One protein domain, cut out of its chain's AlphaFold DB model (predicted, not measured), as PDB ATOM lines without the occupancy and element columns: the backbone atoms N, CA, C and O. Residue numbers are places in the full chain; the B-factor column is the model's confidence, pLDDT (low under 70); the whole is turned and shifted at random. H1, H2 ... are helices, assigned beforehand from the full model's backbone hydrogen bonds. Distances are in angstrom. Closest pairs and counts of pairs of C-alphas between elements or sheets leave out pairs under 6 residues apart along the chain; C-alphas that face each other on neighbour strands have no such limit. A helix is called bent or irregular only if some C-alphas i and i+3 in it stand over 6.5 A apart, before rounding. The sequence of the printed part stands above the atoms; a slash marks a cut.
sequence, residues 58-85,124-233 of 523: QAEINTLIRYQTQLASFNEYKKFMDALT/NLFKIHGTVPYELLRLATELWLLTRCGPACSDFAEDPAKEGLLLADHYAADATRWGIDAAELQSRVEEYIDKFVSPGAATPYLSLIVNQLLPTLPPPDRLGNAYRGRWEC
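AT A GLANCE: This is residues 58 to 85 and 124 to 233 of the 523 residues of an uncharacterized protein of Rhizobacter sp. AJA081-3 (UniProt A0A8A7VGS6). The model is a loose, flat frame of helices: H1, H5 and H6 pack together at steep angles, H2 and H3 reach to one side, and H7, H8 and H9 make an open loop beyond the end of H6. The printed part has 138 residues with nine named helices, H1 to H9 in chain order, no named strand, and the class all helix. The radius of gyration of the C-alphas is 18.3 A, and the spans are 53 by 46 by 22 A.

IN THESE COORDINATES: H1, residues 58 to 71, begins at C-alpha 58 (21.430, -12.287, 45.181) and is 20.1 A long. H2 is residues 74 to 85; H3, residues 132 to 148, is 24.3 A long. H4 is residues 153 to 156. H5, residues 160 to 178, is 25.0 A long with a kink of 39 degrees near residue 171. H6, residues 182 to 197, is 22.1 A long. H7, residues 204 to 216, is only just irregular: C-alphas 212 and 215 are 6.7 A apart. H8 is residues 220 to 223; H9, residues 228 to 232, ends at C-alpha 232 (37.667, -17.219, 36.876).

HOW THE PARTS SIT: H1 touches H6 with residues 60 to 64 alone, about perpendicular at 82 degrees, closest at the C-alphas of Glu 60 and Val 189, 5.2 A. H5 touches H6, closest at the C-alphas of Ala 172 and Ala 182, 5.1 A. H2 and H3 only just touch, with 3 pairs of C-alphas within 8 A, closest at Tyr 77 and Trp 144, 7.5 A. Every O i to N i+4 pair is within hydrogen-bond range in H1, H2, H3, H6 and H9, against 11 of 15 in H5 and 7 of 9 in H7; H4 and H8 are too short for one.

THE WHOLE: The C-alphas of Lys 127 and Pro 215, the two farthest apart, are 54.6 A apart. Residues 86 to 123 are not printed, with 6.8 A between C-alphas 85 and 124. Of the links printed whole, none is long. Mean pLDDT of the printed part is 71.7; residues 150 to 171 are among those under 70.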
ATOM      1  N   GLN A  58      21.652 -10.846  45.282       72.19
ATOM      2  CA  GLN A  58      21.430 -12.287  45.181       72.19
ATOM      3  C   GLN A  58      20.554 -12.674  43.980       72.19
ATOM      4  O   GLN A  58      20.489 -13.851  43.616       72.19
ATOM      5  N   ALA A  59      19.851 -11.729  43.364       74.62
ATOM      6  CA  ALA A  59      18.985 -11.998  42.228       74.62
ATOM      7  C   ALA A  59      19.799 -12.443  41.007       74.62
ATOM      8  O   ALA A  59      19.447 -13.423  40.342       74.62
ATOM      9  N   GLU A  60      20.934 -11.793  40.762       79.06
ATOM     10  CA  GLU A  60      21.794 -12.040  39.610       79.06
ATOM     11  C   GLU A  60      22.471 -13.410  39.708       79.06
ATOM     12  O   GLU A  60      22.409 -14.198  38.763       79.06
ATOM     13  N   ILE A  61      23.035 -13.763  40.872       81.44
ATOM     14  CA  ILE A  61      23.681 -15.073  41.061       81.44
ATOM     15  C   ILE A  61      22.688 -16.230  40.947       81.44
ATOM     16  O   ILE A  61      22.992 -17.258  40.343       81.44
ATOM     17  N   ASN A  62      21.486 -16.071  41.501       86.62
ATOM     18  CA  ASN A  62      20.459 -17.105  41.457       86.62
ATOM     19  C   ASN A  62      19.915 -17.294  40.032       86.62
ATOM     20  O   ASN A  62      19.638 -18.425  39.620       86.62
ATOM     21  N   THR A  63      19.817 -16.208  39.262       84.75
ATOM     22  CA  THR A  63      19.488 -16.245  37.830       84.75
ATOM     23  C   THR A  63      20.590 -16.955  37.045       84.75
ATOM     24  O   THR A  63      20.315 -17.897  36.302       84.75
ATOM     25  N   LEU A  64      21.854 -16.603  37.290       82.25
ATOM     26  CA  LEU A  64      23.008 -17.224  36.644       82.25
ATOM     27  C   LEU A  64      23.089 -18.731  36.920       82.25
ATOM     28  O   LEU A  64      23.249 -19.522  35.995       82.25
ATOM     29  N   ILE A  65      22.931 -19.158  38.174       86.81
ATOM     30  CA  ILE A  65      22.950 -20.583  38.548       86.81
ATOM     31  C   ILE A  65      21.813 -21.337  37.863       86.81
ATOM     32  O   ILE A  65      22.017 -22.426  37.321       86.81
ATOM     33  N   ARG A  66      20.609 -20.757  37.840       86.31
ATOM     34  CA  ARG A  66      19.467 -21.362  37.156       86.31
ATOM     35  C   ARG A  66      19.742 -21.521  35.661       86.31
ATOM     36  O   ARG A  66      19.529 -22.605  35.125       86.31
ATOM     37  N   TYR A  67      20.258 -20.484  35.015       82.62
ATOM     38  CA  TYR A  67      20.635 -20.522  33.608       82.62
ATOM     39  C   TYR A  67      21.659 -21.633  33.326       82.62
ATOM     40  O   TYR A  67      21.435 -22.487  32.470       82.62
ATOM     41  N   GLN A  68      22.727 -21.709  34.123       81.00
ATOM     42  CA  GLN A  68      23.777 -22.723  33.983       81.00
ATOM     43  C   GLN A  68      23.242 -24.150  34.183       81.00
ATOM     44  O   GLN A  68      23.536 -25.044  33.392       81.00
ATOM     45  N   THR A  69      22.391 -24.370  35.187       86.06
ATOM     46  CA  THR A  69      21.777 -25.691  35.427       86.06
ATOM     47  C   THR A  69      20.838 -26.118  34.291       86.06
ATOM     48  O   THR A  69      20.775 -27.302  33.960       86.06
ATOM     49  N   GLN A  70      20.144 -25.174  33.642       84.31
ATOM     50  CA  GLN A  70      19.316 -25.452  32.462       84.31
ATOM     51  C   GLN A  70      20.162 -25.761  31.223       84.31
ATOM     52  O   GLN A  70      19.852 -26.711  30.498       84.31
ATOM     53  N   LEU A  71      21.245 -25.012  31.002       81.44
ATOM     54  CA  LEU A  71      22.202 -25.291  29.930       81.44
ATOM     55  C   LEU A  71      22.860 -26.665  30.094       81.44
ATOM     56  O   LEU A  71      23.068 -27.364  29.107       81.44
ATOM     57  N   ALA A  72      23.137 -27.072  31.334       84.88
ATOM     58  CA  ALA A  72      23.696 -28.378  31.672       84.88
ATOM     59  C   ALA A  72      22.666 -29.533  31.628       84.88
ATOM     60  O   ALA A  72      22.994 -30.670  31.984       84.88
ATOM     61  N   SER A  73      21.424 -29.279  31.197       89.12
ATOM     62  CA  SER A  73      20.377 -30.301  31.109       89.12
ATOM     63  C   SER A  73      20.629 -31.326  29.998       89.12
ATOM     64  O   SER A  73      21.261 -31.050  28.972       89.12
ATOM     65  N   PHE A  74      20.063 -32.527  30.156       92.00
ATOM     66  CA  PHE A  74      20.216 -33.590  29.162       92.00
ATOM     67  C   PHE A  74      19.590 -33.223  27.809       92.00
ATOM     68  O   PHE A  74      20.064 -33.676  26.770       92.00
ATOM     69  N   ASN A  75      18.521 -32.423  27.788       90.81
ATOM     70  CA  ASN A  75      17.860 -32.046  26.539       90.81
ATOM     71  C   ASN A  75      18.770 -31.182  25.652       90.81
ATOM     72  O   ASN A  75      18.840 -31.429  24.447       90.81
ATOM     73  N   GLU A  76      19.511 -30.239  26.239       87.00
ATOM     74  CA  GLU A  76      20.514 -29.451  25.513       87.00
ATOM     75  C   GLU A  76      21.717 -30.301  25.103       87.00
ATOM     76  O   GLU A  76      22.168 -30.231  23.957       87.00
ATOM     77  N   TYR A  77      22.174 -31.195  25.985       90.06
ATOM     78  CA  TYR A  77      23.214 -32.166  25.646       90.06
ATOM     79  C   TYR A  77      22.807 -33.038  24.451       90.06
ATOM     80  O   TYR A  77      23.552 -33.180  23.484       90.06
ATOM     81  N   LYS A  78      21.587 -33.579  24.461       88.69
ATOM     82  CA  LYS A  78      21.063 -34.398  23.371       88.69
ATOM     83  C   LYS A  78      21.000 -33.609  22.064       88.69
ATOM     84  O   LYS A  78      21.429 -34.143  21.049       88.69
ATOM     85  N   LYS A  79      20.519 -32.358  22.073       85.94
ATOM     86  CA  LYS A  79      20.507 -31.495  20.876       85.94
ATOM     87  C   LYS A  79      21.912 -31.312  20.303       85.94
ATOM     88  O   LYS A  79      22.093 -31.456  19.096       85.94
ATOM     89  N   PHE A  80      22.901 -31.049  21.157       84.56
ATOM     90  CA  PHE A  80      24.299 -30.920  20.747       84.56
ATOM     91  C   PHE A  80      24.838 -32.215  20.118       84.56
ATOM     92  O   PHE A  80      25.397 -32.197  19.021       84.56
ATOM     93  N   MET A  81      24.614 -33.356  20.772       83.94
ATOM     94  CA  MET A  81      25.080 -34.651  20.274       83.94
ATOM     95  C   MET A  81      24.355 -35.076  18.991       83.94
ATOM     96  O   MET A  81      24.973 -35.627  18.080       83.94
ATOM     97  N   ASP A  82      23.056 -34.798  18.881       80.94
ATOM     98  CA  ASP A  82      22.264 -35.050  17.679       80.94
ATOM     99  C   ASP A  82      22.739 -34.163  16.519       80.94
ATOM    100  O   ASP A  82      22.844 -34.653  15.400       80.94
ATOM    101  N   ALA A  83      23.105 -32.900  16.759       76.56
ATOM    102  CA  ALA A  83      23.693 -32.034  15.734       76.56
ATOM    103  C   ALA A  83      25.050 -32.561  15.241       76.56
ATOM    104  O   ALA A  83      25.313 -32.591  14.041       76.56
ATOM    105  N   LEU A  84      25.889 -33.040  16.160       72.50
ATOM    106  CA  LEU A  84      27.210 -33.583  15.847       72.50
ATOM    107  C   LEU A  84      27.134 -34.931  15.105       72.50
ATOM    108  O   LEU A  84      28.027 -35.272  14.329       72.50
ATOM    109  N   THR A  85      26.061 -35.695  15.319       68.62
ATOM    110  CA  THR A  85      25.876 -37.031  14.735       68.62
ATOM    111  C   THR A  85      24.974 -37.078  13.498       68.62
ATOM    112  O   THR A  85      25.171 -37.952  12.654       68.62
ATOM    113  N   ASN A 124      31.250 -39.467   9.667       58.31
ATOM    114  CA  ASN A 124      30.093 -40.068  10.325       58.31
ATOM    115  C   ASN A 124      30.631 -40.954  11.463       58.31
ATOM    116  O   ASN A 124      31.173 -42.024  11.183       58.31
ATOM    117  N   LEU A 125      30.475 -40.526  12.722       60.16
ATOM    118  CA  LEU A 125      30.815 -41.294  13.938       60.16
ATOM    119  C   LEU A 125      30.359 -42.756  13.855       60.16
ATOM    120  O   LEU A 125      30.992 -43.666  14.379       60.16
ATOM    121  N   PHE A 126      29.262 -42.965  13.138       63.84
ATOM    122  CA  PHE A 126      28.583 -44.229  12.931       63.84
ATOM    123  C   PHE A 126      29.190 -45.141  11.855       63.84
ATOM    124  O   PHE A 126      28.810 -46.305  11.782       63.84
ATOM    125  N   LYS A 127      30.123 -44.650  11.029       65.94
ATOM    126  CA  LYS A 127      30.830 -45.447  10.005       65.94
ATOM    127  C   LYS A 127      32.154 -46.029  10.505       65.94
ATOM    128  O   LYS A 127      32.743 -46.867   9.832       65.94
ATOM    129  N   ILE A 128      32.644 -45.563  11.651       70.06
ATOM    130  CA  ILE A 128      33.935 -45.978  12.198       70.06
ATOM    131  C   ILE A 128      33.720 -47.226  13.064       70.06
ATOM    132  O   ILE A 128      32.836 -47.255  13.921       70.06
ATOM    133  N   HIS A 129      34.527 -48.261  12.835       73.88
ATOM    134  CA  HIS A 129      34.541 -49.479  13.647       73.88
ATOM    135  C   HIS A 129      35.523 -49.365  14.822       73.88
ATOM    136  O   HIS A 129      36.488 -48.603  14.772       73.88
ATOM    137  N   GLY A 130      35.299 -50.164  15.868       80.50
ATOM    138  CA  GLY A 130      36.182 -50.245  17.035       80.50
ATOM    139  C   GLY A 130      35.799 -49.285  18.163       80.50
ATOM    140  O   GLY A 130      34.630 -48.955  18.336       80.50
ATOM    141  N   THR A 131      36.784 -48.874  18.963       85.81
ATOM    142  CA  THR A 131      36.592 -48.054  20.176       85.81
ATOM    143  C   THR A 131      36.565 -46.549  19.906       85.81
ATOM    144  O   THR A 131      36.044 -45.790  20.721       85.81
ATOM    145  N   VAL A 132      37.074 -46.113  18.749       84.88
ATOM    146  CA  VAL A 132      37.199 -44.697  18.364       84.88
ATOM    147  C   VAL A 132      35.877 -43.916  18.455       84.88
ATOM    148  O   VAL A 132      35.903 -42.813  18.999       84.88
ATOM    149  N   PRO A 133      34.709 -44.437  18.011       84.81
ATOM    150  CA  PRO A 133      33.444 -43.707  18.132       84.81
ATOM    151  C   PRO A 133      33.114 -43.299  19.568       84.81
ATOM    152  O   PRO A 133      32.600 -42.209  19.801       84.81
ATOM    153  N   TYR A 134      33.427 -44.163  20.535       89.19
ATOM    154  CA  TYR A 134      33.192 -43.886  21.945       89.19
ATOM    155  C   TYR A 134      34.173 -42.849  22.506       89.19
ATOM    156  O   TYR A 134      33.776 -41.977  23.272       89.19
ATOM    157  N   GLU A 135      35.445 -42.900  22.110       88.44
ATOM    158  CA  GLU A 135      36.437 -41.903  22.537       88.44
ATOM    159  C   GLU A 135      36.089 -40.506  22.010       88.44
ATOM    160  O   GLU A 135      36.177 -39.527  22.749       88.44
ATOM    161  N   LEU A 136      35.603 -40.424  20.768       86.25
ATOM    162  CA  LEU A 136      35.091 -39.181  20.193       86.25
ATOM    163  C   LEU A 136      33.822 -38.695  20.900       86.25
ATOM    164  O   LEU A 136      33.704 -37.504  21.172       86.25
ATOM    165  N   LEU A 137      32.900 -39.603  21.238       88.94
ATOM    166  CA  LEU A 137      31.703 -39.283  22.025       88.94
ATOM    167  C   LEU A 137      32.078 -38.672  23.381       88.94
ATOM    168  O   LEU A 137      31.512 -37.660  23.799       88.94
ATOM    169  N   ARG A 138      33.057 -39.277  24.061       91.06
ATOM    170  CA  ARG A 138      33.565 -38.793  25.342       91.06
ATOM    171  C   ARG A 138      34.200 -37.413  25.207       91.06
ATOM    172  O   ARG A 138      33.827 -36.519  25.957       91.06
ATOM    173  N   LEU A 139      35.086 -37.225  24.228       89.94
ATOM    174  CA  LEU A 139      35.723 -35.932  23.965       89.94
ATOM    175  C   LEU A 139      34.681 -34.845  23.666       89.94
ATOM    176  O   LEU A 139      34.758 -33.751  24.215       89.94
ATOM    177  N   ALA A 140      33.682 -35.151  22.835       88.12
ATOM    178  CA  ALA A 140      32.594 -34.227  22.528       88.12
ATOM    179  C   ALA A 140      31.792 -33.846  23.782       88.12
ATOM    180  O   ALA A 140      31.411 -32.691  23.938       88.12
ATOM    181  N   THR A 141      31.583 -34.793  24.699       91.00
ATOM    182  CA  THR A 141      30.882 -34.548  25.970       91.00
ATOM    183  C   THR A 141      31.702 -33.667  26.913       91.00
ATOM    184  O   THR A 141      31.159 -32.748  27.517       91.00
ATOM    185  N   GLU A 142      33.012 -33.909  27.013       89.69
ATOM    186  CA  GLU A 142      33.926 -33.073  27.801       89.69
ATOM    187  C   GLU A 142      33.983 -31.640  27.242       89.69
ATOM    188  O   GLU A 142      33.876 -30.679  27.998       89.69
ATOM    189  N   LEU A 143      34.066 -31.482  25.917       85.00
ATOM    190  CA  LEU A 143      34.016 -30.170  25.262       85.00
ATOM    191  C   LEU A 143      32.675 -29.462  25.482       85.00
ATOM    192  O   LEU A 143      32.657 -28.265  25.757       85.00
ATOM    193  N   TRP A 144      31.562 -30.193  25.393       85.94
ATOM    194  CA  TRP A 144      30.239 -29.634  25.653       85.94
ATOM    195  C   TRP A 144      30.138 -29.077  27.073       85.94
ATOM    196  O   TRP A 144      29.768 -27.914  27.238       85.94
ATOM    197  N   LEU A 145      30.556 -29.848  28.083       85.69
ATOM    198  CA  LEU A 145      30.591 -29.355  29.461       85.69
ATOM    199  C   LEU A 145      31.519 -28.144  29.599       85.69
ATOM    200  O   LEU A 145      31.151 -27.200  30.283       85.69
ATOM    201  N   LEU A 146      32.670 -28.102  28.914       80.38
ATOM    202  CA  LEU A 146      33.592 -26.954  29.021       80.38
ATOM    203  C   LEU A 146      32.938 -25.671  28.515       80.38
ATOM    204  O   LEU A 146      33.112 -24.617  29.113       80.38
ATOM    205  N   THR A 147      32.151 -25.763  27.446       73.38
ATOM    206  CA  THR A 147      31.441 -24.600  26.900       73.38
ATOM    207  C   THR A 147      30.221 -24.179  27.717       73.38
ATOM    208  O   THR A 147      29.780 -23.042  27.591       73.38
ATOM    209  N   ARG A 148      29.644 -25.076  28.528       74.25
ATOM    210  CA  ARG A 148      28.342 -24.860  29.188       74.25
ATOM    211  C   ARG A 148      28.394 -24.841  30.713       74.25
ATOM    212  O   ARG A 148      27.383 -24.532  31.325       74.25
ATOM    213  N   CYS A 149      29.520 -25.194  31.327       70.56
ATOM    214  CA  CYS A 149      29.707 -25.183  32.773       70.56
ATOM    215  C   CYS A 149      30.617 -24.024  33.169       70.56
ATOM    216  O   CYS A 149      31.838 -24.171  33.179       70.56
ATOM    217  N   GLY A 150      30.017 -22.898  33.544       66.31
ATOM    218  CA  GLY A 150      30.731 -21.814  34.205       66.31
ATOM    219  C   GLY A 150      30.189 -20.423  33.873       66.31
ATOM    220  O   GLY A 150      29.644 -20.204  32.791       66.31
ATOM    221  N   PRO A 151      30.339 -19.464  34.801       56.75
ATOM    222  CA  PRO A 151      29.738 -18.133  34.704       56.75
ATOM    223  C   PRO A 151      30.339 -17.243  33.603       56.75
ATOM    224  O   PRO A 151      29.654 -16.341  33.139       56.75
ATOM    225  N   ALA A 152      31.579 -17.501  33.170       53.59
ATOM    226  CA  ALA A 152      32.341 -16.646  32.249       53.59
ATOM    227  C   ALA A 152      32.822 -17.376  30.976       53.59
ATOM    228  O   ALA A 152      33.748 -16.929  30.308       53.59
ATOM    229  N   CYS A 153      32.208 -18.506  30.599       48.06
ATOM    230  CA  CYS A 153      32.564 -19.230  29.363       48.06
ATOM    231  C   CYS A 153      32.098 -18.529  28.061       48.06
ATOM    232  O   CYS A 153      31.978 -19.176  27.020       48.06
ATOM    233  N   SER A 154      31.865 -17.213  28.088       41.88
ATOM    234  CA  SER A 154      31.431 -16.392  26.948       41.88
ATOM    235  C   SER A 154      32.499 -16.220  25.860       41.88
ATOM    236  O   SER A 154      32.158 -15.962  24.709       41.88
ATOM    237  N   ASP A 155      33.782 -16.456  26.163       39.38
ATOM    238  CA  ASP A 155      34.894 -16.393  25.190       39.38
ATOM    239  C   ASP A 155      34.822 -17.470  24.079       39.38
ATOM    240  O   ASP A 155      35.701 -17.584  23.217       39.38
ATOM    241  N   PHE A 156      33.794 -18.320  24.106       38.00
ATOM    242  CA  PHE A 156      33.600 -19.447  23.195       38.00
ATOM    243  C   PHE A 156      32.429 -19.251  22.220       38.00
ATOM    244  O   PHE A 156      32.147 -20.151  21.426       38.00
ATOM    245  N   ALA A 157      31.779 -18.087  22.245       39.19
ATOM    246  CA  ALA A 157      30.674 -17.736  21.365       39.19
ATOM    247  C   ALA A 157      31.166 -17.359  19.957       39.19
ATOM    248  O   ALA A 157      31.792 -16.319  19.764       39.19
ATOM    249  N   GLU A 158      30.872 -18.183  18.946       38.94
ATOM    250  CA  GLU A 158      31.221 -17.868  17.548       38.94
ATOM    251  C   GLU A 158      30.359 -16.729  16.954       38.94
ATOM    252  O   GLU A 158      30.713 -16.190  15.907       38.94
ATOM    253  N   ASP A 159      29.240 -16.346  17.594       40.38
ATOM    254  CA  ASP A 159      28.335 -15.305  17.087       40.38
ATOM    255  C   ASP A 159      27.479 -14.665  18.215       40.38
ATOM    256  O   ASP A 159      26.440 -15.224  18.598       40.38
ATOM    257  N   PRO A 160      27.863 -13.491  18.758       40.16
ATOM    258  CA  PRO A 160      27.159 -12.845  19.873       40.16
ATOM    259  C   PRO A 160      25.702 -12.475  19.539       40.16
ATOM    260  O   PRO A 160      24.861 -12.387  20.431       40.16
ATOM    261  N   ALA A 161      25.360 -12.322  18.254       37.59
ATOM    262  CA  ALA A 161      24.005 -11.982  17.817       37.59
ATOM    263  C   ALA A 161      23.015 -13.162  17.902       37.59
ATOM    264  O   ALA A 161      21.827 -12.956  18.146       37.59
ATOM    265  N   LYS A 162      23.482 -14.404  17.711       38.41
ATOM    266  CA  LYS A 162      22.644 -15.613  17.846       38.41
ATOM    267  C   LYS A 162      22.546 -16.085  19.288       38.41
ATOM    268  O   LYS A 162      21.525 -16.647  19.674       38.41
ATOM    269  N   GLU A 163      23.586 -15.839  20.077       42.78
ATOM    270  CA  GLU A 163      23.571 -16.144  21.502       42.78
ATOM    271  C   GLU A 163      22.743 -15.127  22.291       42.78
ATOM    272  O   GLU A 163      21.995 -15.544  23.164       42.78
ATOM    273  N   GLY A 164      22.734 -13.842  21.909       40.69
ATOM    274  CA  GLY A 164      21.838 -12.835  22.496       40.69
ATOM    275  C   GLY A 164      20.347 -13.166  22.343       40.69
ATOM    276  O   GLY A 164      19.563 -12.899  23.249       40.69
ATOM    277  N   LEU A 165      19.951 -13.822  21.243       36.09
ATOM    278  CA  LEU A 165      18.568 -14.275  21.042       36.09
ATOM    279  C   LEU A 165      18.216 -15.496  21.914       36.09
ATOM    280  O   LEU A 165      17.095 -15.599  22.401       36.09
ATOM    281  N   LEU A 166      19.172 -16.409  22.130       42.78
ATOM    282  CA  LEU A 166      19.012 -17.564  23.023       42.78
ATOM    283  C   LEU A 166      19.049 -17.142  24.502       42.78
ATOM    284  O   LEU A 166      18.253 -17.643  25.290       42.78
ATOM    285  N   LEU A 167      19.912 -16.190  24.876       49.47
ATOM    286  CA  LEU A 167      19.969 -15.587  26.214       49.47
ATOM    287  C   LEU A 167      18.651 -14.885  26.569       49.47
ATOM    288  O   LEU A 167      18.148 -15.068  27.677       49.47
ATOM    289  N   ALA A 168      18.072 -14.122  25.637       49.31
ATOM    290  CA  ALA A 168      16.856 -13.341  25.873       49.31
ATOM    291  C   ALA A 168      15.645 -14.212  26.262       49.31
ATOM    292  O   ALA A 168      14.925 -13.877  27.206       49.31
ATOM    293  N   ASP A 169      15.451 -15.357  25.599       56.75
ATOM    294  CA  ASP A 169      14.365 -16.295  25.921       56.75
ATOM    295  C   ASP A 169      14.550 -16.941  27.306       56.75
ATOM    296  O   ASP A 169      13.574 -17.183  28.023       56.75
ATOM    297  N   HIS A 170      15.800 -17.198  27.712       62.38
ATOM    298  CA  HIS A 170      16.110 -17.758  29.028       62.38
ATOM    299  C   HIS A 170      15.878 -16.745  30.153       62.38
ATOM    300  O   HIS A 170      15.263 -17.091  31.166       62.38
ATOM    301  N   TYR A 171      16.288 -15.488  29.961       69.00
ATOM    302  CA  TYR A 171      16.035 -14.433  30.939       69.00
ATOM    303  C   TYR A 171      14.563 -14.040  31.016       69.00
ATOM    304  O   TYR A 171      14.137 -13.615  32.078       69.00
ATOM    305  N   ALA A 172      13.747 -14.228  29.974       72.25
ATOM    306  CA  ALA A 172      12.329 -13.853  30.007       72.25
ATOM    307  C   ALA A 172      11.538 -14.537  31.144       72.25
ATOM    308  O   ALA A 172      10.714 -13.905  31.817       72.25
ATOM    309  N   ALA A 173      11.801 -15.825  31.394       75.00
ATOM    310  CA  ALA A 173      11.138 -16.572  32.461       75.00
ATOM    311  C   ALA A 173      11.546 -16.080  33.858       75.00
ATOM    312  O   ALA A 173      10.696 -15.985  34.746       75.00
ATOM    313  N   ASP A 174      12.824 -15.747  34.049       78.94
ATOM    314  CA  ASP A 174      13.343 -15.248  35.324       78.94
ATOM    315  C   ASP A 174      13.023 -13.759  35.529       78.94
ATOM    316  O   ASP A 174      12.643 -13.360  36.626       78.94
ATOM    317  N   ALA A 175      13.021 -12.957  34.467       78.19
ATOM    318  CA  ALA A 175      12.575 -11.567  34.456       78.19
ATOM    319  C   ALA A 175      11.111 -11.456  34.905       78.19
ATOM    320  O   ALA A 175      10.779 -10.636  35.758       78.19
ATOM    321  N   THR A 176      10.256 -12.385  34.456       80.69
ATOM    322  CA  THR A 176       8.868 -12.496  34.938       80.69
ATOM    323  C   THR A 176       8.792 -12.807  36.441       80.69
ATOM    324  O   THR A 176       7.883 -12.329  37.116       80.69
ATOM    325  N   ARG A 177       9.729 -13.593  36.995       80.12
ATOM    326  CA  ARG A 177       9.773 -13.906  38.440       80.12
ATOM    327  C   ARG A 177      10.199 -12.705  39.276       80.12
ATOM    328  O   ARG A 177       9.646 -12.494  40.352       80.12
ATOM    329  N   TRP A 178      11.170 -11.949  38.777       79.06
ATOM    330  CA  TRP A 178      11.679 -10.735  39.413       79.06
ATOM    331  C   TRP A 178      10.757  -9.526  39.207       79.06
ATOM    332  O   TRP A 178      10.789  -8.588  39.995       79.06
ATOM    333  N   GLY A 179       9.890  -9.564  38.192       79.38
ATOM    334  CA  GLY A 179       9.023  -8.445  37.830       79.38
ATOM    335  C   GLY A 179       9.770  -7.307  37.128       79.38
ATOM    336  O   GLY A 179       9.350  -6.158  37.241       79.38
ATOM    337  N   ILE A 180      10.864  -7.624  36.429       81.25
ATOM    338  CA  ILE A 180      11.702  -6.682  35.670       81.25
ATOM    339  C   ILE A 180      11.713  -7.047  34.184       81.25
ATOM    340  O   ILE A 180      11.235  -8.116  33.801       81.25
ATOM    341  N   ASP A 181      12.237  -6.159  33.340       83.69
ATOM    342  CA  ASP A 181      12.404  -6.451  31.916       83.69
ATOM    343  C   ASP A 181      13.568  -7.428  31.667       83.69
ATOM    344  O   ASP A 181      14.559  -7.445  32.400       83.69
ATOM    345  N   ALA A 182      13.465  -8.246  30.617       78.56
ATOM    346  CA  ALA A 182      14.481  -9.250  30.301       78.56
ATOM    347  C   ALA A 182      15.822  -8.620  29.898       78.56
ATOM    348  O   ALA A 182      16.871  -9.135  30.282       78.56
ATOM    349  N   ALA A 183      15.796  -7.491  29.179       79.12
ATOM    350  CA  ALA A 183      17.015  -6.779  28.804       79.12
ATOM    351  C   ALA A 183      17.679  -6.121  30.023       79.12
ATOM    352  O   ALA A 183      18.905  -6.113  30.136       79.12
ATOM    353  N   GLU A 184      16.873  -5.620  30.964       82.12
ATOM    354  CA  GLU A 184      17.368  -5.091  32.237       82.12
ATOM    355  C   GLU A 184      18.031  -6.191  33.077       82.12
ATOM    356  O   GLU A 184      19.149  -6.005  33.558       82.12
ATOM    357  N   LEU A 185      17.389  -7.359  33.210       78.94
ATOM    358  CA  LEU A 185      17.962  -8.501  33.927       78.94
ATOM    359  C   LEU A 185      19.273  -8.974  33.290       78.94
ATOM    360  O   LEU A 185      20.241  -9.221  34.004       78.94
ATOM    361  N   GLN A 186      19.320  -9.070  31.960       78.44
ATOM    362  CA  GLN A 186      20.533  -9.447  31.243       78.44
ATOM    363  C   GLN A 186      21.679  -8.469  31.537       78.44
ATOM    364  O   GLN A 186      22.755  -8.906  31.940       78.44
ATOM    365  N   SER A 187      21.435  -7.161  31.405       80.19
ATOM    366  CA  SER A 187      22.451  -6.136  31.675       80.19
ATOM    367  C   SER A 187      22.976  -6.209  33.110       80.19
ATOM    368  O   SER A 187      24.167  -6.015  33.332       80.19
ATOM    369  N   ARG A 188      22.109  -6.504  34.085       79.25
ATOM    370  CA  ARG A 188      22.500  -6.654  35.494       79.25
ATOM    371  C   ARG A 188      23.338  -7.902  35.732       79.25
ATOM    372  O   ARG A 188      24.298  -7.851  36.488       79.25
ATOM    373  N   VAL A 189      23.000  -9.019  35.088       76.81
ATOM    374  CA  VAL A 189      23.800 -10.249  35.180       76.81
ATOM    375  C   VAL A 189      25.170 -10.052  34.530       76.81
ATOM    376  O   VAL A 189      26.164 -10.507  35.085       76.81
ATOM    377  N   GLU A 190      25.244  -9.348  33.401       76.56
ATOM    378  CA  GLU A 190      26.511  -8.983  32.754       76.56
ATOM    379  C   GLU A 190      27.354  -8.067  33.654       76.56
ATOM    380  O   GLU A 190      28.511  -8.382  33.926       76.56
ATOM    381  N   GLU A 191      26.761  -7.011  34.223       77.62
ATOM    382  CA  GLU A 191      27.434  -6.135  35.193       77.62
ATOM    383  C   GLU A 191      27.897  -6.908  36.439       77.62
ATOM    384  O   GLU A 191      29.000  -6.697  36.947       77.62
ATOM    385  N   TYR A 192      27.076  -7.841  36.921       74.50
ATOM    386  CA  TYR A 192      27.413  -8.715  38.034       74.50
ATOM    387  C   TYR A 192      28.612  -9.603  37.694       74.50
ATOM    388  O   TYR A 192      29.567  -9.667  38.468       74.50
ATOM    389  N   ILE A 193      28.611 -10.261  36.532       71.25
ATOM    390  CA  ILE A 193      29.749 -11.062  36.071       71.25
ATOM    391  C   ILE A 193      30.990 -10.171  35.976       71.25
ATOM    392  O   ILE A 193      32.017 -10.530  36.545       71.25
ATOM    393  N   ASP A 194      30.896  -8.981  35.384       69.38
ATOM    394  CA  ASP A 194      32.020  -8.050  35.249       69.38
ATOM    395  C   ASP A 194      32.572  -7.573  36.603       69.38
ATOM    396  O   ASP A 194      33.796  -7.504  36.777       69.38
ATOM    397  N   LYS A 195      31.707  -7.316  37.597       68.25
ATOM    398  CA  LYS A 195      32.087  -6.943  38.978       68.25
ATOM    399  C   LYS A 195      32.980  -7.998  39.632       68.25
ATOM    400  O   LYS A 195      33.875  -7.658  40.408       68.25
ATOM    401  N   PHE A 196      32.749  -9.271  39.323       61.91
ATOM    402  CA  PHE A 196      33.418 -10.415  39.942       61.91
ATOM    403  C   PHE A 196      34.570 -10.968  39.075       61.91
ATOM    404  O   PHE A 196      35.632 -11.322  39.592       61.91
ATOM    405  N   VAL A 197      34.449 -10.927  37.749       57.56
ATOM    406  CA  VAL A 197      35.489 -11.349  36.796       57.56
ATOM    407  C   VAL A 197      36.639 -10.339  36.710       57.56
ATOM    408  O   VAL A 197      37.792 -10.759  36.656       57.56
ATOM    409  N   SER A 198      36.384  -9.028  36.801       48.72
ATOM    410  CA  SER A 198      37.436  -7.991  36.743       48.72
ATOM    411  C   SER A 198      38.532  -8.105  37.828       48.72
ATOM    412  O   SER A 198      39.702  -7.877  37.514       48.72
ATOM    413  N   PRO A 199      38.227  -8.479  39.090       52.81
ATOM    414  CA  PRO A 199      39.243  -8.820  40.095       52.81
ATOM    415  C   PRO A 199      39.746 -10.277  40.017       52.81
ATOM    416  O   PRO A 199      40.647 -10.647  40.772       52.81
ATOM    417  N   GLY A 200      39.197 -11.098  39.114       54.44
ATOM    418  CA  GLY A 200      39.600 -12.483  38.877       54.44
ATOM    419  C   GLY A 200      38.874 -13.531  39.725       54.44
ATOM    420  O   GLY A 200      39.460 -14.574  39.974       54.44
ATOM    421  N   ALA A 201      37.647 -13.304  40.208       58.44
ATOM    422  CA  ALA A 201      36.914 -14.295  41.006       58.44
ATOM    423  C   ALA A 201      35.423 -14.341  40.652       58.44
ATOM    424  O   ALA A 201      34.671 -13.462  41.037       58.44
ATOM    425  N   ALA A 202      34.959 -15.410  40.005       62.47
ATOM    426  CA  ALA A 202      33.661 -15.437  39.324       62.47
ATOM    427  C   ALA A 202      32.398 -15.475  40.211       62.47
ATOM    428  O   ALA A 202      31.284 -15.427  39.696       62.47
ATOM    429  N   THR A 203      32.538 -15.636  41.532       72.44
ATOM    430  CA  THR A 203      31.399 -15.672  42.472       72.44
ATOM    431  C   THR A 203      31.753 -14.989  43.798       72.44
ATOM    432  O   THR A 203      32.936 -14.959  44.147       72.44
ATOM    433  N   PRO A 204      30.767 -14.505  44.582       77.75
ATOM    434  CA  PRO A 204      31.004 -13.836  45.862       77.75
ATOM    435  C   PRO A 204      31.754 -14.716  46.860       77.75
ATOM    436  O   PRO A 204      32.686 -14.268  47.518       77.75
ATOM    437  N   TYR A 205      31.396 -15.998  46.941       82.81
ATOM    438  CA  TYR A 205      32.105 -16.945  47.797       82.81
ATOM    439  C   TYR A 205      33.576 -17.110  47.381       82.81
ATOM    440  O   TYR A 205      34.479 -17.055  48.217       82.81
ATOM    441  N   LEU A 206      33.838 -17.261  46.078       80.12
ATOM    442  CA  LEU A 206      35.208 -17.387  45.587       80.12
ATOM    443  C   LEU A 206      36.000 -16.094  45.755       80.12
ATOM    444  O   LEU A 206      37.189 -16.179  46.032       80.12
ATOM    445  N   SER A 207      35.380 -14.915  45.650       79.12
ATOM    446  CA  SER A 207      36.094 -13.654  45.874       79.12
ATOM    447  C   SER A 207      36.596 -13.545  47.316       79.12
ATOM    448  O   SER A 207      37.745 -13.157  47.531       79.12
ATOM    449  N   LEU A 208      35.809 -13.994  48.302       82.25
ATOM    450  CA  LEU A 208      36.242 -14.078  49.701       82.25
ATOM    451  C   LEU A 208      37.460 -14.996  49.867       82.25
ATOM    452  O   LEU A 208      38.433 -14.610  50.516       82.25
ATOM    453  N   ILE A 209      37.435 -16.180  49.252       83.75
ATOM    454  CA  ILE A 209      38.544 -17.139  49.331       83.75
ATOM    455  C   ILE A 209      39.782 -16.616  48.604       83.75
ATOM    456  O   ILE A 209      40.880 -16.657  49.153       83.75
ATOM    457  N   VAL A 210      39.628 -16.110  47.381       79.38
ATOM    458  CA  VAL A 210      40.735 -15.578  46.578       79.38
ATOM    459  C   VAL A 210      41.407 -14.432  47.328       79.38
ATOM    460  O   VAL A 210      42.625 -14.444  47.468       79.38
ATOM    461  N   ASN A 211      40.645 -13.514  47.927       80.44
ATOM    462  CA  ASN A 211      41.198 -12.432  48.744       80.44
ATOM    463  C   ASN A 211      41.995 -12.934  49.963       80.44
ATOM    464  O   ASN A 211      42.977 -12.304  50.351       80.44
ATOM    465  N   GLN A 212      41.611 -14.070  50.552       83.12
ATOM    466  CA  GLN A 212      42.354 -14.700  51.650       83.12
ATOM    467  C   GLN A 212      43.591 -15.474  51.173       83.12
ATOM    468  O   GLN A 212      44.596 -15.519  51.883       83.12
ATOM    469  N   LEU A 213      43.537 -16.077  49.982       81.69
ATOM    470  CA  LEU A 213      44.626 -16.877  49.420       81.69
ATOM    471  C   LEU A 213      45.694 -16.031  48.727       81.69
ATOM    472  O   LEU A 213      46.871 -16.374  48.816       81.69
ATOM    473  N   LEU A 214      45.325 -14.928  48.069       78.75
ATOM    474  CA  LEU A 214      46.245 -14.056  47.329       78.75
ATOM    475  C   LEU A 214      47.508 -13.665  48.125       78.75
ATOM    476  O   LEU A 214      48.591 -13.766  47.552       78.75
ATOM    477  N   PRO A 215      47.441 -13.309  49.427       83.06
ATOM    478  CA  PRO A 215      48.633 -13.023  50.233       83.06
ATOM    479  C   PRO A 215      49.569 -14.222  50.446       83.06
ATOM    480  O   PRO A 215      50.751 -14.037  50.723       83.06
ATOM    481  N   THR A 216      49.045 -15.448  50.364       82.56
ATOM    482  CA  THR A 216      49.815 -16.690  50.557       82.56
ATOM    483  C   THR A 216      50.438 -17.204  49.262       82.56
ATOM    484  O   THR A 216      51.372 -18.009  49.295       82.56
ATOM    485  N   LEU A 217      49.928 -16.747  48.116       75.25
ATOM    486  CA  LEU A 217      50.389 -17.178  46.810       75.25
ATOM    487  C   LEU A 217      51.636 -16.390  46.383       75.25
ATOM    488  O   LEU A 217      51.768 -15.200  46.675       75.25
ATOM    489  N   PRO A 218      52.573 -17.032  45.665       72.75
ATOM    490  CA  PRO A 218      53.690 -16.321  45.061       72.75
ATOM    491  C   PRO A 218      53.182 -15.266  44.061       72.75
ATOM    492  O   PRO A 218      52.132 -15.461  43.444       72.75
ATOM    493  N   PRO A 219      53.931 -14.165  43.862       67.12
ATOM    494  CA  PRO A 219      53.497 -13.064  43.014       67.12
ATOM    495  C   PRO A 219      53.164 -13.525  41.582       67.12
ATOM    496  O   PRO A 219      53.832 -14.422  41.044       67.12
ATOM    497  N   PRO A 220      52.152 -12.901  40.948       60.28
ATOM    498  CA  PRO A 220      51.564 -13.344  39.683       60.28
ATOM    499  C   PRO A 220      52.569 -13.429  38.524       60.28
ATOM    500  O   PRO A 220      52.388 -14.249  37.630       60.28
ATOM    501  N   ASP A 221      53.682 -12.696  38.576       60.72
ATOM    502  CA  ASP A 221      54.715 -12.687  37.529       60.72
ATOM    503  C   ASP A 221      55.425 -14.039  37.309       60.72
ATOM    504  O   ASP A 221      56.105 -14.213  36.299       60.72
ATOM    505  N   ARG A 222      55.291 -15.018  38.222       54.62
ATOM    506  CA  ARG A 222      55.928 -16.350  38.087       54.62
ATOM    507  C   ARG A 222      54.962 -17.519  37.864       54.62
ATOM    508  O   ARG A 222      55.411 -18.578  37.440       54.62
ATOM    509  N   LEU A 223      53.668 -17.344  38.140       52.69
ATOM    510  CA  LEU A 223      52.644 -18.408  38.129       52.69
ATOM    511  C   LEU A 223      51.285 -17.952  37.557       52.69
ATOM    512  O   LEU A 223      50.317 -18.710  37.605       52.69
ATOM    513  N   GLY A 224      51.213 -16.732  37.014       50.38
ATOM    514  CA  GLY A 224      49.993 -15.940  36.810       50.38
ATOM    515  C   GLY A 224      48.865 -16.573  36.003       50.38
ATOM    516  O   GLY A 224      47.729 -16.151  36.165       50.38
ATOM    517  N   ASN A 225      49.128 -17.624  35.225       56.41
ATOM    518  CA  ASN A 225      48.103 -18.304  34.426       56.41
ATOM    519  C   ASN A 225      47.655 -19.654  35.014       56.41
ATOM    520  O   ASN A 225      46.615 -20.169  34.621       56.41
ATOM    521  N   ALA A 226      48.416 -20.247  35.943       58.03
ATOM    522  CA  ALA A 226      48.129 -21.591  36.458       58.03
ATOM    523  C   ALA A 226      46.965 -21.612  37.462       58.03
ATOM    524  O   ALA A 226      46.235 -22.599  37.544       58.03
ATOM    525  N   TYR A 227      46.793 -20.523  38.217       59.75
ATOM    526  CA  TYR A 227      45.727 -20.391  39.215       59.75
ATOM    527  C   TYR A 227      44.505 -19.629  38.689       59.75
ATOM    528  O   TYR A 227      43.382 -19.954  39.068       59.75
ATOM    529  N   ARG A 228      44.722 -18.679  37.763       60.12
ATOM    530  CA  ARG A 228      43.684 -17.796  37.212       60.12
ATOM    531  C   ARG A 228      42.491 -18.544  36.613       60.12
ATOM    532  O   ARG A 228      41.359 -18.314  37.022       60.12
ATOM    533  N   GLY A 229      42.751 -19.564  35.795       62.28
ATOM    534  CA  GLY A 229      41.683 -20.283  35.095       62.28
ATOM    535  C   GLY A 229      40.662 -21.017  35.981       62.28
ATOM    536  O   GLY A 229      39.549 -21.250  35.524       62.28
ATOM    537  N   ARG A 230      40.985 -21.388  37.235       66.75
ATOM    538  CA  ARG A 230      40.055 -22.177  38.079       66.75
ATOM    539  C   ARG A 230      39.059 -21.332  38.870       66.75
ATOM    540  O   ARG A 230      37.947 -21.790  39.112       66.75
ATOM    541  N   TRP A 231      39.450 -20.138  39.307       70.69
ATOM    542  CA  TRP A 231      38.563 -19.244  40.059       70.69
ATOM    543  C   TRP A 231      37.851 -18.217  39.161       70.69
ATOM    544  O   TRP A 231      36.844 -17.648  39.579       70.69
ATOM    545  N   GLU A 232      38.324 -18.026  37.920       68.75
ATOM    546  CA  GLU A 232      37.667 -17.219  36.876       68.75
ATOM    547  C   GLU A 232      36.489 -17.967  36.235       68.75
ATOM    548  O   GLU A 232      35.505 -17.349  35.838       68.75
ATOM    549  N   CYS A 233      36.549 -19.301  36.180       69.69
ATOM    550  CA  CYS A 233      35.474 -20.126  35.638       69.69
ATOM    551  C   CYS A 233      35.263 -21.394  36.486       69.69
ATOM    552  O   CYS A 233      35.718 -22.481  36.120       69.69
TER     553      CYS A 233